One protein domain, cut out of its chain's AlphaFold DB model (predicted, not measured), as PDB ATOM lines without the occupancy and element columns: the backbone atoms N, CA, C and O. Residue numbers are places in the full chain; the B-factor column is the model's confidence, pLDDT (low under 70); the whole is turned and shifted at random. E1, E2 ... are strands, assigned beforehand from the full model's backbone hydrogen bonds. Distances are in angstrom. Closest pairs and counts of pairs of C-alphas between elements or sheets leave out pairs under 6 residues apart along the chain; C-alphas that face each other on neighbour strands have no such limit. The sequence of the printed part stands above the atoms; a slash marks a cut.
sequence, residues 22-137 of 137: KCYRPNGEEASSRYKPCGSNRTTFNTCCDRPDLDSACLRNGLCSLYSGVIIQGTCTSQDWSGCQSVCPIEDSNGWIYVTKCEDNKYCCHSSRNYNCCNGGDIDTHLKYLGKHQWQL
ATOM      1  N   LYS A  22     172.403 101.437 188.959       90.88
ATOM      2  CA  LYS A  22     171.639 102.491 188.298       90.88
ATOM      3  C   LYS A  22     171.937 102.500 186.806       90.88
ATOM      4  O   LYS A  22     173.002 102.068 186.373       90.88
ATOM      5  N   CYS A  23     170.993 103.022 186.039       91.19
ATOM      6  CA  CYS A  23     171.128 103.193 184.603       91.19
ATOM      7  C   CYS A  23     170.998 104.675 184.259       91.19
ATOM      8  O   CYS A  23     170.272 105.409 184.928       91.19
ATOM      9  N   TYR A  24     171.683 105.105 183.214       89.94
ATOM     10  CA  TYR A  24     171.846 106.496 182.831       89.94
ATOM     11  C   TYR A  24     171.554 106.675 181.348       89.94
ATOM     12  O   TYR A  24     171.920 105.852 180.505       89.94
ATOM     13  N   ARG A  25     170.883 107.773 181.035       87.25
ATOM     14  CA  ARG A  25     170.590 108.234 179.677       87.25
ATOM     15  C   ARG A  25     171.827 108.859 179.025       87.25
ATOM     16  O   ARG A  25     172.750 109.227 179.756       87.25
ATOM     17  N   PRO A  26     171.873 109.047 177.689       83.81
ATOM     18  CA  PRO A  26     173.009 109.681 176.998       83.81
ATOM     19  C   PRO A  26     173.358 111.082 177.509       83.81
ATOM     20  O   PRO A  26     174.504 111.508 177.428       83.81
ATOM     21  N   ASN A  27     172.373 111.802 178.048       81.19
ATOM     22  CA  ASN A  27     172.562 113.127 178.641       81.19
ATOM     23  C   ASN A  27     173.143 113.083 180.073       81.19
ATOM     24  O   ASN A  27     173.319 114.138 180.679       81.19
ATOM     25  N   GLY A  28     173.422 111.895 180.619       84.56
ATOM     26  CA  GLY A  28     173.959 111.690 181.966       84.56
ATOM     27  C   GLY A  28     172.909 111.675 183.080       84.56
ATOM     28  O   GLY A  28     173.266 111.484 184.244       84.56
ATOM     29  N   GLU A  29     171.626 111.860 182.763       87.75
ATOM     30  CA  GLU A  29     170.550 111.757 183.748       87.75
ATOM     31  C   GLU A  29     170.286 110.304 184.137       87.75
ATOM     32  O   GLU A  29     170.389 109.387 183.321       87.75
ATOM     33  N   GLU A  30     169.884 110.097 185.389       90.56
ATOM     34  CA  GLU A  30     169.440 108.792 185.870       90.56
ATOM     35  C   GLU A  30     168.140 108.375 185.160       90.56
ATOM     36  O   GLU A  30     167.158 109.120 185.092       90.56
ATOM     37  N   ALA A  31     168.142 107.165 184.610       88.81
ATOM     38  CA  ALA A  31     166.986 106.554 183.985       88.81
ATOM     39  C   ALA A  31     165.992 106.054 185.043       88.81
ATOM     40  O   ALA A  31     166.321 105.841 186.208       88.81
ATOM     41  N   SER A  32     164.747 105.817 184.625       88.19
ATOM     42  CA  SER A  32     163.745 105.207 185.503       88.19
ATOM     43  C   SER A  32     164.225 103.850 186.035       88.19
ATOM     44  O   SER A  32     164.836 103.071 185.307       88.19
ATOM     45  N   SER A  33     163.852 103.509 187.271       87.44
ATOM     46  CA  SER A  33     164.180 102.229 187.921       87.44
ATOM     47  C   SER A  33     163.661 100.979 187.192       87.44
ATOM     48  O   SER A  33     164.040  99.859 187.550       87.44
ATOM     49  N   ARG A  34     162.804 101.154 186.174       86.50
ATOM     50  CA  ARG A  34     162.363 100.096 185.253       86.50
ATOM     51  C   ARG A  34     163.480  99.595 184.331       86.50
ATOM     52  O   ARG A  34     163.406  98.461 183.865       86.50
ATOM     53  N   TYR A  35     164.495 100.422 184.072       88.12
ATOM     54  CA  TYR A  35     165.668 100.010 183.314       88.12
ATOM     55  C   TYR A  35     166.554  99.165 184.213       88.12
ATOM     56  O   TYR A  35     166.902  99.581 185.318       88.12
ATOM     57  N   LYS A  36     166.890  97.967 183.744       89.88
ATOM     58  CA  LYS A  36     167.759  97.042 184.466       89.88
ATOM     59  C   LYS A  36     168.963  96.684 183.605       89.88
ATOM     60  O   LYS A  36     168.804  96.571 182.383       89.88
ATOM     61  N   PRO A  37     170.146  96.509 184.218       90.50
ATOM     62  CA  PRO A  37     171.327  96.060 183.506       90.50
ATOM     63  C   PRO A  37     171.052  94.768 182.750       90.50
ATOM     64  O   PRO A  37     170.418  93.842 183.259       90.50
ATOM     65  N   CYS A  38     171.575  94.692 181.539       86.88
ATOM     66  CA  CYS A  38     171.642  93.456 180.803       86.88
ATOM     67  C   CYS A  38     172.585  92.498 181.527       86.88
ATOM     68  O   CYS A  38     173.761  92.797 181.720       86.88
ATOM     69  N   GLY A  39     172.077  91.331 181.927       70.56
ATOM     70  CA  GLY A  39     172.922  90.276 182.479       70.56
ATOM     71  C   GLY A  39     174.075  89.934 181.525       70.56
ATOM     72  O   GLY A  39     173.891  89.853 180.306       70.56
ATOM     73  N   SER A  40     175.258  89.691 182.090       66.81
ATOM     74  CA  SER A  40     176.541  89.541 181.382       66.81
ATOM     75  C   SER A  40     176.599  88.419 180.334       66.81
ATOM     76  O   SER A  40     177.498  88.395 179.498       66.81
ATOM     77  N   ASN A  41     175.643  87.488 180.327       69.44
ATOM     78  CA  ASN A  41     175.673  86.325 179.437       69.44
ATOM     79  C   ASN A  41     175.238  86.624 177.990       69.44
ATOM     80  O   ASN A  41     175.509  85.820 177.098       69.44
ATOM     81  N   ARG A  42     174.529  87.735 177.733       75.56
ATOM     82  CA  ARG A  42     173.991  88.041 176.390       75.56
ATOM     83  C   ARG A  42     174.734  89.141 175.647       75.56
ATOM     84  O   ARG A  42     174.643  89.189 174.425       75.56
ATOM     85  N   THR A  43     175.455  89.998 176.355       82.00
ATOM     86  CA  THR A  43     176.152  91.153 175.793       82.00
ATOM     87  C   THR A  43     177.373  91.471 176.646       82.00
ATOM     88  O   THR A  43     177.344  91.284 177.858       82.00
ATOM     89  N   THR A  44     178.446  91.940 176.011       87.00
ATOM     90  CA  THR A  44     179.617  92.494 176.710       87.00
ATOM     91  C   THR A  44     179.449  93.980 177.012       87.00
ATOM     92  O   THR A  44     180.325  94.577 177.629       87.00
ATOM     93  N   PHE A  45     178.361  94.586 176.532       88.69
ATOM     94  CA  PHE A  45     178.048  95.982 176.779       88.69
ATOM     95  C   PHE A  45     177.347  96.158 178.122       88.69
ATOM     96  O   PHE A  45     176.494  95.357 178.504       88.69
ATOM     97  N   ASN A  46     177.626  97.286 178.759       90.88
ATOM     98  CA  ASN A  46     177.033  97.756 180.009       90.88
ATOM     99  C   ASN A  46     175.600  98.306 179.826       90.88
ATOM    100  O   ASN A  46     175.153  99.206 180.537       90.88
ATOM    101  N   THR A  47     174.883  97.804 178.822       90.31
ATOM    102  CA  THR A  47     173.550  98.272 178.446       90.31
ATOM    103  C   THR A  47     172.541  97.949 179.541       90.31
ATOM    104  O   THR A  47     172.568  96.874 180.133       90.31
ATOM    105  N   CYS A  48     171.588  98.847 179.747       90.81
ATOM    106  CA  CYS A  48     170.356  98.603 180.471       90.81
ATOM    107  C   CYS A  48     169.159  98.653 179.518       90.81
ATOM    108  O   CYS A  48     169.024  99.584 178.720       90.81
ATOM    109  N   CYS A  49     168.247  97.695 179.649       90.19
ATOM    110  CA  CYS A  49     166.997  97.673 178.890       90.19
ATOM    111  C   CYS A  49     165.795  97.865 179.816       90.19
ATOM    112  O   CYS A  49     165.893  97.659 181.023       90.19
ATOM    113  N   ASP A  50     164.664  98.297 179.264       87.31
ATOM    114  CA  ASP A  50     163.421  98.491 180.016       87.31
ATOM    115  C   ASP A  50     162.764  97.143 180.329       87.31
ATOM    116  O   ASP A  50     162.326  96.455 179.410       87.31
ATOM    117  N   ARG A  51     162.696  96.746 181.604       79.75
ATOM    118  CA  ARG A  51     162.121  95.458 182.039       79.75
ATOM    119  C   ARG A  51     162.627  94.258 181.208       79.75
ATOM    120  O   ARG A  51     161.819  93.560 180.586       79.75
ATOM    121  N   PRO A  52     163.947  93.990 181.190       68.25
ATOM    122  CA  PRO A  52     164.542  92.939 180.364       68.25
ATOM    123  C   PRO A  52     164.104  91.518 180.756       68.25
ATOM    124  O   PRO A  52     164.306  90.574 179.998       68.25
ATOM    125  N   ASP A  53     163.501  91.360 181.937       67.81
ATOM    126  CA  ASP A  53     162.968  90.087 182.430       67.81
ATOM    127  C   ASP A  53     161.501  89.844 182.026       67.81
ATOM    128  O   ASP A  53     160.943  88.794 182.339       67.81
ATOM    129  N   LEU A  54     160.858  90.811 181.360       67.12
ATOM    130  CA  LEU A  54     159.439  90.756 180.992       67.12
ATOM    131  C   LEU A  54     159.226  91.052 179.507       67.12
ATOM    132  O   LEU A  54     158.776  90.190 178.756       67.12
ATOM    133  N   ASP A  55     159.563  92.275 179.095       68.25
ATOM    134  CA  ASP A  55     159.031  92.878 177.869       68.25
ATOM    135  C   ASP A  55     160.125  93.344 176.904       68.25
ATOM    136  O   ASP A  55     159.820  93.725 175.774       68.25
ATOM    137  N   SER A  56     161.394  93.341 177.313       78.69
ATOM    138  CA  SER A  56     162.508  93.632 176.412       78.69
ATOM    139  C   SER A  56     163.611  92.587 176.502       78.69
ATOM    140  O   SER A  56     163.708  91.833 177.459       78.69
ATOM    141  N   ALA A  57     164.445  92.508 175.472       86.38
ATOM    142  CA  ALA A  57     165.567  91.596 175.401       86.38
ATOM    143  C   ALA A  57     166.854  92.362 175.108       86.38
ATOM    144  O   ALA A  57     166.927  93.162 174.175       86.38
ATOM    145  N   CYS A  58     167.891  92.049 175.876       88.88
ATOM    146  CA  CYS A  58     169.247  92.511 175.624       88.88
ATOM    147  C   CYS A  58     169.849  91.783 174.425       88.88
ATOM    148  O   CYS A  58     169.886  90.546 174.389       88.88
ATOM    149  N   LEU A  59     170.344  92.552 173.462       89.38
ATOM    150  CA  LEU A  59     170.963  92.040 172.252       89.38
ATOM    151  C   LEU A  59     172.486  92.059 172.370       89.38
ATOM    152  O   LEU A  59     173.075  92.890 173.058       89.38
ATOM    153  N   ARG A  60     173.136  91.159 171.628       89.31
ATOM    154  CA  ARG A  60     174.602  91.023 171.591       89.31
ATOM    155  C   ARG A  60     175.340  92.286 171.154       89.31
ATOM    156  O   ARG A  60     176.490  92.472 171.525       89.31
ATOM    157  N   ASN A  61     174.693  93.127 170.355       86.19
ATOM    158  CA  ASN A  61     175.239  94.392 169.867       86.19
ATOM    159  C   ASN A  61     175.011  95.563 170.840       86.19
ATOM    160  O   ASN A  61     175.159  96.710 170.435       86.19
ATOM    161  N   GLY A  62     174.599  95.296 172.084       88.31
ATOM    162  CA  GLY A  62     174.395  96.333 173.096       88.31
ATOM    163  C   GLY A  62     173.111  97.150 172.929       88.31
ATOM    164  O   GLY A  62     172.944  98.146 173.627       88.31
ATOM    165  N   LEU A  63     172.202  96.740 172.039       90.00
ATOM    166  CA  LEU A  63     170.874  97.339 171.875       90.00
ATOM    167  C   LEU A  63     169.797  96.538 172.620       90.00
ATOM    168  O   LEU A  63     170.025  95.408 173.061       90.00
ATOM    169  N   CYS A  64     168.600  97.113 172.717       90.31
ATOM    170  CA  CYS A  64     167.438  96.464 173.311       90.31
ATOM    171  C   CYS A  64     166.401  96.152 172.233       90.31
ATOM    172  O   CYS A  64     166.129  96.982 171.370       90.31
ATOM    173  N   SER A  65     165.786  94.976 172.298       89.62
ATOM    174  CA  SER A  65     164.589  94.651 171.523       89.62
ATOM    175  C   SER A  65     163.375  94.705 172.438       89.62
ATOM    176  O   SER A  65     163.377  94.065 173.479       89.62
ATOM    177  N   LEU A  66     162.346  95.463 172.080       85.88
ATOM    178  CA  LEU A  66     161.047  95.420 172.748       85.88
ATOM    179  C   LEU A  66     160.287  94.152 172.333       85.88
ATOM    180  O   LEU A  66     160.535  93.607 171.260       85.88
ATOM    181  N   TYR A  67     159.281  93.741 173.107       82.88
ATOM    182  CA  TYR A  67     158.426  92.575 172.830       82.88
ATOM    183  C   TYR A  67     157.849  92.569 171.405       82.88
ATOM    184  O   TYR A  67     157.662  91.530 170.781       82.88
ATOM    185  N   SER A  68     157.614  93.759 170.853       81.56
ATOM    186  CA  SER A  68     157.115  93.955 169.494       81.56
ATOM    187  C   SER A  68     158.150  93.708 168.379       81.56
ATOM    188  O   SER A  68     157.847  93.952 167.209       81.56
ATOM    189  N   GLY A  69     159.368  93.280 168.727       82.88
ATOM    190  CA  GLY A  69     160.514  93.087 167.833       82.88
ATOM    191  C   GLY A  69     161.257  94.378 167.480       82.88
ATOM    192  O   GLY A  69     162.284  94.342 166.807       82.88
ATOM    193  N   VAL A  70     160.758  95.527 167.936       85.06
ATOM    194  CA  VAL A  70     161.350  96.837 167.661       85.06
ATOM    195  C   VAL A  70     162.664  96.996 168.409       85.06
ATOM    196  O   VAL A  70     162.733  96.718 169.603       85.06
ATOM    197  N   ILE A  71     163.691  97.480 167.716       87.81
ATOM    198  CA  ILE A  71     165.007  97.730 168.297       87.81
ATOM    199  C   ILE A  71     165.080  99.184 168.758       87.81
ATOM    200  O   ILE A  71     164.666 100.098 168.045       87.81
ATOM    201  N   ILE A  72     165.598  99.388 169.961       87.00
ATOM    202  CA  ILE A  72     165.831 100.703 170.550       87.00
ATOM    203  C   ILE A  72     167.252 100.778 171.104       87.00
ATOM    204  O   ILE A  72     167.862  99.759 171.449       87.00
ATOM    205  N   GLN A  73     167.759 101.999 171.244       87.81
ATOM    206  CA  GLN A  73     168.899 102.236 172.117       87.81
ATOM    207  C   GLN A  73     168.427 102.195 173.573       87.81
ATOM    208  O   GLN A  73     167.468 102.873 173.942       87.81
ATOM    209  N   GLY A  74     169.086 101.357 174.374       88.19
ATOM    210  CA  GLY A  74     168.879 101.293 175.818       88.19
ATOM    211  C   GLY A  74     169.594 102.417 176.564       88.19
ATOM    212  O   GLY A  74     170.167 103.323 175.963       88.19
ATOM    213  N   THR A  75     169.591 102.321 177.888       89.88
ATOM    214  CA  THR A  75     170.384 103.186 178.776       89.88
ATOM    215  C   THR A  75     171.692 102.483 179.157       89.88
ATOM    216  O   THR A  75     171.951 101.369 178.698       89.88
ATOM    217  N   CYS A  76     172.546 103.116 179.958       90.94
ATOM    218  CA  CYS A  76     173.869 102.594 180.308       90.94
ATOM    219  C   CYS A  76     174.065 102.485 181.821       90.94
ATOM    220  O   CYS A  76     173.652 103.385 182.539       90.94
ATOM    221  N   THR A  77     174.734 101.450 182.337       92.44
ATOM    222  CA  THR A  77     175.062 101.399 183.778       92.44
ATOM    223  C   THR A  77     176.094 102.447 184.193       92.44
ATOM    224  O   THR A  77     176.157 102.833 185.357       92.44
ATOM    225  N   SER A  78     176.915 102.909 183.249       90.75
ATOM    226  CA  SER A  78     177.912 103.954 183.471       90.75
ATOM    227  C   SER A  78     177.356 105.318 183.065       90.75
ATOM    228  O   SER A  78     176.888 105.496 181.941       90.75
ATOM    229  N   GLN A  79     177.441 106.306 183.959       89.75
ATOM    230  CA  GLN A  79     176.936 107.660 183.698       89.75
ATOM    231  C   GLN A  79     177.679 108.374 182.559       89.75
ATOM    232  O   GLN A  79     177.083 109.155 181.824       89.75
ATOM    233  N   ASP A  80     178.966 108.075 182.387       89.06
ATOM    234  CA  ASP A  80     179.813 108.569 181.298       89.06
ATOM    235  C   ASP A  80     179.660 107.766 179.992       89.06
ATOM    236  O   ASP A  80     180.389 108.007 179.032       89.06
ATOM    237  N   TRP A  81     178.732 106.801 179.960       86.44
ATOM    238  CA  TRP A  81     178.478 105.904 178.832       86.44
ATOM    239  C   TRP A  81     179.616 104.938 178.476       86.44
ATOM    240  O   TRP A  81     179.580 104.276 177.433       86.44
ATOM    241  N   SER A  82     180.600 104.780 179.362       89.44
ATOM    242  CA  SER A  82     181.688 103.820 179.174       89.44
ATOM    243  C   SER A  82     181.175 102.375 179.080       89.44
ATOM    244  O   SER A  82     180.439 101.872 179.933       89.44
ATOM    245  N   GLY A  83     181.585 101.678 178.015       88.50
ATOM    246  CA  GLY A  83     181.218 100.278 177.776       88.50
ATOM    247  C   GLY A  83     179.798 100.067 177.240       88.50
ATOM    248  O   GLY A  83     179.355  98.923 177.174       88.50
ATOM    249  N   CYS A  84     179.087 101.122 176.839       88.44
ATOM    250  CA  CYS A  84     177.764 101.030 176.223       88.44
ATOM    251  C   CYS A  84     177.801 101.336 174.730       88.44
ATOM    252  O   CYS A  84     178.596 102.147 174.255       88.44
ATOM    253  N   GLN A  85     176.913 100.687 173.982       86.44
ATOM    254  CA  GLN A  85     176.756 100.975 172.566       86.44
ATOM    255  C   GLN A  85     176.015 102.310 172.402       86.44
ATOM    256  O   GLN A  85     174.862 102.434 172.810       86.44
ATOM    257  N   SER A  86     176.658 103.283 171.755       81.94
ATOM    258  CA  SER A  86     176.045 104.564 171.389       81.94
ATOM    259  C   SER A  86     175.826 104.612 169.880       81.94
ATOM    260  O   SER A  86     176.765 104.776 169.105       81.94
ATOM    261  N   VAL A  87     174.586 104.382 169.455       79.69
ATOM    262  CA  VAL A  87     174.161 104.461 168.047       79.69
ATOM    263  C   VAL A  87     173.483 105.798 167.759       79.69
ATOM    264  O   VAL A  87     173.625 106.362 166.678       79.69
ATOM    265  N   CYS A  88     172.750 106.302 168.743       76.25
ATOM    266  CA  CYS A  88     171.952 107.505 168.684       76.25
ATOM    267  C   CYS A  88     172.461 108.480 169.751       76.25
ATOM    268  O   CYS A  88     172.378 108.180 170.943       76.25
ATOM    269  N   PRO A  89     172.970 109.659 169.366       61.31
ATOM    270  CA  PRO A  89     173.571 110.598 170.310       61.31
ATOM    271  C   PRO A  89     172.553 111.304 171.225       61.31
ATOM    272  O   PRO A  89     172.955 112.056 172.108       61.31
ATOM    273  N   ILE A  90     171.245 111.112 171.012       62.12
ATOM    274  CA  ILE A  90     170.180 111.825 171.726       62.12
ATOM    275  C   ILE A  90     169.017 110.859 171.981       62.12
ATOM    276  O   ILE A  90     168.622 110.103 171.090       62.12
ATOM    277  N   GLU A  91     168.466 110.893 173.194       59.62
ATOM    278  CA  GLU A  91     167.172 110.276 173.491       59.62
ATOM    279  C   GLU A  91     166.033 111.201 173.050       59.62
ATOM    280  O   GLU A  91     166.082 112.414 173.254       59.62
ATOM    281  N   ASP A  92     164.978 110.621 172.480       56.47
ATOM    282  CA  ASP A  92     163.701 111.322 172.391       56.47
ATOM    283  C   ASP A  92     163.164 111.562 173.816       56.47
ATOM    284  O   ASP A  92     163.391 110.769 174.731       56.47
ATOM    285  N   SER A  93     162.407 112.640 173.993       51.81
ATOM    286  CA  SER A  93     161.713 113.033 175.228       51.81
ATOM    287  C   SER A  93     160.898 111.909 175.896       51.81
ATOM    288  O   SER A  93     160.646 111.957 177.100       51.81
ATOM    289  N   ASN A  94     160.535 110.866 175.144       55.38
ATOM    290  CA  ASN A  94     159.833 109.671 175.622       55.38
ATOM    291  C   ASN A  94     160.743 108.610 176.286       55.38
ATOM    292  O   ASN A  94     160.245 107.593 176.774       55.38
ATOM    293  N   GLY A  95     162.061 108.836 176.347       61.28
ATOM    294  CA  GLY A  95     163.023 108.009 177.089       61.28
ATOM    295  C   GLY A  95     163.571 106.789 176.342       61.28
ATOM    296  O   GLY A  95     164.251 105.959 176.945       61.28
ATOM    297  N   TRP A  96     163.273 106.643 175.051       71.12
ATOM    298  CA  TRP A  96     163.952 105.707 174.152       71.12
ATOM    299  C   TRP A  96     163.941 106.248 172.723       71.12
ATOM    300  O   TRP A  96     163.060 107.016 172.342       71.12
ATOM    301  N   ILE A  97     164.905 105.816 171.914       78.50
ATOM    302  CA  ILE A  97     165.005 106.155 170.492       78.50
ATOM    303  C   ILE A  97     164.987 104.864 169.677       78.50
ATOM    304  O   ILE A  97     165.677 103.897 170.016       78.50
ATOM    305  N   TYR A  98     164.161 104.828 168.632       82.38
ATOM    306  CA  TYR A  98     164.076 103.667 167.756       82.38
ATOM    307  C   TYR A  98     165.308 103.588 166.867       82.38
ATOM    308  O   TYR A  98     165.809 104.606 166.384       82.38
ATOM    309  N   VAL A  99     165.779 102.363 166.659       82.69
ATOM    310  CA  VAL A  99     166.967 102.062 165.870       82.69
ATOM    311  C   VAL A  99     166.580 101.111 164.750       82.69
ATOM    312  O   VAL A  99     166.113 100.002 164.999       82.69
ATOM    313  N   THR A 100     166.837 101.512 163.512       83.94
ATOM    314  CA  THR A 100     166.702 100.635 162.347       83.94
ATOM    315  C   THR A 100     168.090 100.301 161.816       83.94
ATOM    316  O   THR A 100     168.901 101.194 161.580       83.94
ATOM    317  N   LYS A 101     168.390  99.008 161.644       80.94
ATOM    318  CA  LYS A 101     169.624  98.563 160.981       80.94
ATOM    319  C   LYS A 101     169.457  98.728 159.469       80.94
ATOM    320  O   LYS A 101     168.543  98.144 158.896       80.94
ATOM    321  N   CYS A 102     170.344  99.496 158.848       77.56
ATOM    322  CA  CYS A 102     170.320  99.789 157.415       77.56
ATOM    323  C   CYS A 102     171.254  98.867 156.631       77.56
ATOM    324  O   CYS A 102     170.870  98.293 155.621       77.56
ATOM    325  N   GLU A 103     172.473  98.697 157.136       75.00
ATOM    326  CA  GLU A 103     173.494  97.800 156.597       75.00
ATOM    327  C   GLU A 103     174.283  97.207 157.771       75.00
ATOM    328  O   GLU A 103     174.007  97.498 158.943       75.00
ATOM    329  N   ASP A 104     175.281  96.373 157.495       72.81
ATOM    330  CA  ASP A 104     176.171  95.897 158.548       72.81
ATOM    331  C   ASP A 104     176.870  97.061 159.250       72.81
ATOM    332  O   ASP A 104     177.510  97.907 158.631       72.81
ATOM    333  N   ASN A 105     176.688  97.111 160.570       67.88
ATOM    334  CA  ASN A 105     177.155  98.176 161.457       67.88
ATOM    335  C   ASN A 105     176.662  99.595 161.116       67.88
ATOM    336  O   ASN A 105     177.122 100.548 161.740       67.88
ATOM    337  N   LYS A 106     175.697  99.755 160.200       75.44
ATOM    338  CA  LYS A 106     175.031 101.035 159.941       75.44
ATOM    339  C   LYS A 106     173.613 101.000 160.468       75.44
ATOM    340  O   LYS A 106     172.810 100.140 160.104       75.44
ATOM    341  N   TYR A 107     173.302 101.987 161.286       78.69
ATOM    342  CA  TYR A 107     172.006 102.135 161.913       78.69
ATOM    343  C   TYR A 107     171.508 103.560 161.711       78.69
ATOM    344  O   TYR A 107     172.306 104.487 161.570       78.69
ATOM    345  N   CYS A 108     170.196 103.733 161.727       79.38
ATOM    346  CA  CYS A 108     169.570 105.041 161.737       79.38
ATOM    347  C   CYS A 108     168.607 105.160 162.921       79.38
ATOM    348  O   CYS A 108     168.014 104.174 163.367       79.38
ATOM    349  N   CYS A 109     168.492 106.379 163.438       80.44
ATOM    350  CA  CYS A 109     167.751 106.708 164.647       80.44
ATOM    351  C   CYS A 109     166.484 107.476 164.294       80.44
ATOM    352  O   CYS A 109     166.516 108.352 163.431       80.44
ATOM    353  N   HIS A 110     165.378 107.177 164.967       76.56
ATOM    354  CA  HIS A 110     164.104 107.832 164.692       76.56
ATOM    355  C   HIS A 110     163.159 107.810 165.897       76.56
ATOM    356  O   HIS A 110     163.247 106.947 166.766       76.56
ATOM    357  N   SER A 111     162.229 108.764 165.949       72.00
ATOM    358  CA  SER A 111     161.239 108.900 167.032       72.00
ATOM    359  C   SER A 111     159.937 108.129 166.779       72.00
ATOM    360  O   SER A 111     159.100 108.017 167.668       72.00
ATOM    361  N   SER A 112     159.744 107.559 165.583       72.94
ATOM    362  CA  SER A 112     158.492 106.888 165.200       72.94
ATOM    363  C   SER A 112     158.713 105.498 164.624       72.94
ATOM    364  O   SER A 112     159.378 105.362 163.604       72.94
ATOM    365  N   ARG A 113     158.078 104.473 165.199       68.19
ATOM    366  CA  ARG A 113     158.216 103.056 164.809       68.19
ATOM    367  C   ARG A 113     158.114 102.772 163.299       68.19
ATOM    368  O   ARG A 113     158.747 101.835 162.829       68.19
ATOM    369  N   ASN A 114     157.330 103.550 162.551       68.06
ATOM    370  CA  ASN A 114     157.029 103.291 161.135       68.06
ATOM    371  C   ASN A 114     157.937 104.050 160.153       68.06
ATOM    372  O   ASN A 114     157.617 104.147 158.970       68.06
ATOM    373  N   TYR A 115     159.037 104.627 160.632       70.75
ATOM    374  CA  TYR A 115     159.910 105.472 159.831       70.75
ATOM    375  C   TYR A 115     161.189 104.740 159.424       70.75
ATOM    376  O   TYR A 115     161.941 104.279 160.279       70.75
ATOM    377  N   ASN A 116     161.440 104.642 158.117       68.50
ATOM    378  CA  ASN A 116     162.643 104.017 157.577       68.50
ATOM    379  C   ASN A 116     163.637 105.086 157.109       68.50
ATOM    380  O   ASN A 116     163.577 105.555 155.976       68.50
ATOM    381  N   CYS A 117     164.578 105.425 157.987       72.88
ATOM    382  CA  CYS A 117     165.595 106.448 157.757       72.88
ATOM    383  C   CYS A 117     166.820 105.971 156.949       72.88
ATOM    384  O   CYS A 117     167.774 106.732 156.773       72.88
ATOM    385  N   CYS A 118     166.821 104.734 156.441       74.75
ATOM    386  CA  CYS A 118     167.983 104.136 155.778       74.75
ATOM    387  C   CYS A 118     168.252 104.650 154.356       74.75
ATOM    388  O   CYS A 118     169.350 104.459 153.843       74.75
ATOM    389  N   ASN A 119     167.294 105.343 153.735       68.88
ATOM    390  CA  ASN A 119     167.406 105.851 152.363       68.88
ATOM    391  C   ASN A 119     167.920 107.305 152.275       68.88
ATOM    392  O   ASN A 119     167.697 107.986 151.279       68.88
ATOM    393  N   GLY A 120     168.628 107.788 153.303       54.09
ATOM    394  CA  GLY A 120     169.427 109.018 153.227       54.09
ATOM    395  C   GLY A 120     168.688 110.353 153.402       54.09
ATOM    396  O   GLY A 120     169.338 111.391 153.343       54.09
ATOM    397  N   GLY A 121     167.375 110.367 153.652       48.56
ATOM    398  CA  GLY A 121     166.603 111.617 153.791       48.56
ATOM    399  C   GLY A 121     166.530 112.206 155.205       48.56
ATOM    400  O   GLY A 121     166.151 113.358 155.392       48.56
ATOM    401  N   ASP A 122     166.879 111.419 156.221       50.75
ATOM    402  CA  ASP A 122     166.058 111.468 157.432       50.75
ATOM    403  C   ASP A 122     166.830 111.534 158.752       50.75
ATOM    404  O   ASP A 122     166.233 111.772 159.802       50.75
ATOM    405  N   ILE A 123     168.156 111.396 158.700       47.50
ATOM    406  CA  ILE A 123     169.037 111.675 159.844       47.50
ATOM    407  C   ILE A 123     169.156 113.190 160.092       47.50
ATOM    408  O   ILE A 123     169.473 113.607 161.202       47.50
ATOM    409  N   ASP A 124     168.845 114.026 159.099       41.88
ATOM    410  CA  ASP A 124     169.023 115.479 159.194       41.88
ATOM    411  C   ASP A 124     167.717 116.221 159.550       41.88
ATOM    412  O   ASP A 124     167.722 117.198 160.297       41.88
ATOM    413  N   THR A 125     166.558 115.749 159.083       38.16
ATOM    414  CA  THR A 125     165.355 116.601 159.036       38.16
ATOM    415  C   THR A 125     164.603 116.712 160.366       38.16
ATOM    416  O   THR A 125     164.033 117.764 160.650       38.16
ATOM    417  N   HIS A 126     164.645 115.692 161.234       36.69
ATOM    418  CA  HIS A 126     163.960 115.759 162.537       36.69
ATOM    419  C   HIS A 126     164.873 116.176 163.702       36.69
ATOM    420  O   HIS A 126     164.388 116.735 164.687       36.69
ATOM    421  N   LEU A 127     166.192 115.981 163.567       36.97
ATOM    422  CA  LEU A 127     167.196 116.508 164.499       36.97
ATOM    423  C   LEU A 127     167.512 117.989 164.237       36.97
ATOM    424  O   LEU A 127     167.855 118.704 165.178       36.97
ATOM    425  N   LYS A 128     167.299 118.497 163.010       32.56
ATOM    426  CA  LYS A 128     167.342 119.940 162.709       32.56
ATOM    427  C   LYS A 128     166.386 120.770 163.568       32.56
ATOM    428  O   LYS A 128     166.728 121.897 163.911       32.56
ATOM    429  N   TYR A 129     165.246 120.213 163.981       34.03
ATOM    430  CA  TYR A 129     164.325 120.881 164.911       34.03
ATOM    431  C   TYR A 129     164.828 120.925 166.366       34.03
ATOM    432  O   TYR A 129     164.303 121.701 167.157       34.03
ATOM    433  N   LEU A 130     165.860 120.145 166.714       37.09
ATOM    434  CA  LEU A 130     166.491 120.122 168.043       37.09
ATOM    435  C   LEU A 130     167.954 120.612 168.038       37.09
ATOM    436  O   LEU A 130     168.615 120.615 169.075       37.09
ATOM    437  N   GLY A 131     168.448 121.103 166.898       30.25
ATOM    438  CA  GLY A 131     169.583 122.021 166.840       30.25
ATOM    439  C   GLY A 131     170.967 121.475 167.204       30.25
ATOM    440  O   GLY A 131     171.751 122.262 167.728       30.25
ATOM    441  N   LYS A 132     171.328 120.205 166.933       31.36
ATOM    442  CA  LYS A 132     172.737 119.748 167.034       31.36
ATOM    443  C   LYS A 132     173.151 118.730 165.958       31.36
ATOM    444  O   LYS A 132     172.386 117.859 165.569       31.36
ATOM    445  N   HIS A 133     174.385 118.927 165.491       30.53
ATOM    446  CA  HIS A 133     175.017 118.510 164.234       30.53
ATOM    447  C   HIS A 133     175.277 117.001 164.025       30.53
ATOM    448  O   HIS A 133     175.375 116.234 164.979       30.53
ATOM    449  N   GLN A 134     175.432 116.637 162.742       29.55
ATOM    450  CA  GLN A 134     175.873 115.348 162.185       29.55
ATOM    451  C   GLN A 134     177.232 114.882 162.737       29.55
ATOM    452  O   GLN A 134     178.138 115.700 162.878       29.55
ATOM    453  N   TRP A 135     177.414 113.567 162.913       37.22
ATOM    454  CA  TRP A 135     178.723 112.962 163.194       37.22
ATOM    455  C   TRP A 135     178.956 111.740 162.304       37.22
ATOM    456  O   TRP A 135     178.136 110.822 162.258       37.22
ATOM    457  N   GLN A 136     180.067 111.772 161.571       25.78
ATOM    458  CA  GLN A 136     180.649 110.618 160.894       25.78
ATOM    459  C   GLN A 136     181.505 109.858 161.916       25.78
ATOM    460  O   GLN A 136     182.179 110.494 162.727       25.78
ATOM    461  N   LEU A 137     181.420 108.524 161.890       31.50
ATOM    462  CA  LEU A 137     182.319 107.622 162.618       31.50
ATOM    463  C   LEU A 137     183.780 107.843 162.209       31.50
ATOM    464  O   LEU A 137     184.007 108.082 160.999       31.50
TER     465      LEU A 137
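This is residues 22 to 137 of the 137 residues of an uncharacterized protein of Fusarium oxysporum f. sp. cepae (UniProt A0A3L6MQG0). With little regular structure, the domain is a twisted row of strands, E3 E4 E5 E6 E7, with the small hairpin of E1 and E2 near E3 at one end and the tail, residues 111 to 137, beyond E7 at the other. It has 116 printed residues, seven named strands, E1 to E7 along the chain, and no named helix; the class is all strand, with 28 residues in named strands. It is compact, radius of gyration of the C-alphas 13.5 A, spanning 36 by 26 by 25 A.

E3, residues 56 to 58, E4, 64 to 66, E5, 71 to 73, E6, 97 to 103, and E7, 106 to 110, form a meander, each strand the antiparallel neighbour of the one before. N 57 and O 65, 2.7 A, N 72 and O 64, 2.8 A, N 99 and O 71, 2.9 A, and N 102 and O 106, 2.8 A, are within hydrogen-bond range. E1, residues 35 to 37, and E2, 47 to 50, form an antiparallel hairpin, with N 36 and O 49 2.9 A apart.

E1 begins at C-alpha 35 (165.668, 100.010, 183.314); E7 ends at C-alpha 110 (164.104, 107.832, 164.692). E6 is 18.3 A long.

The printed part has no cut; the link E5 to E6 is long. Mean pLDDT of the printed part is 74.0; residues 119 to 137 are among those under 70.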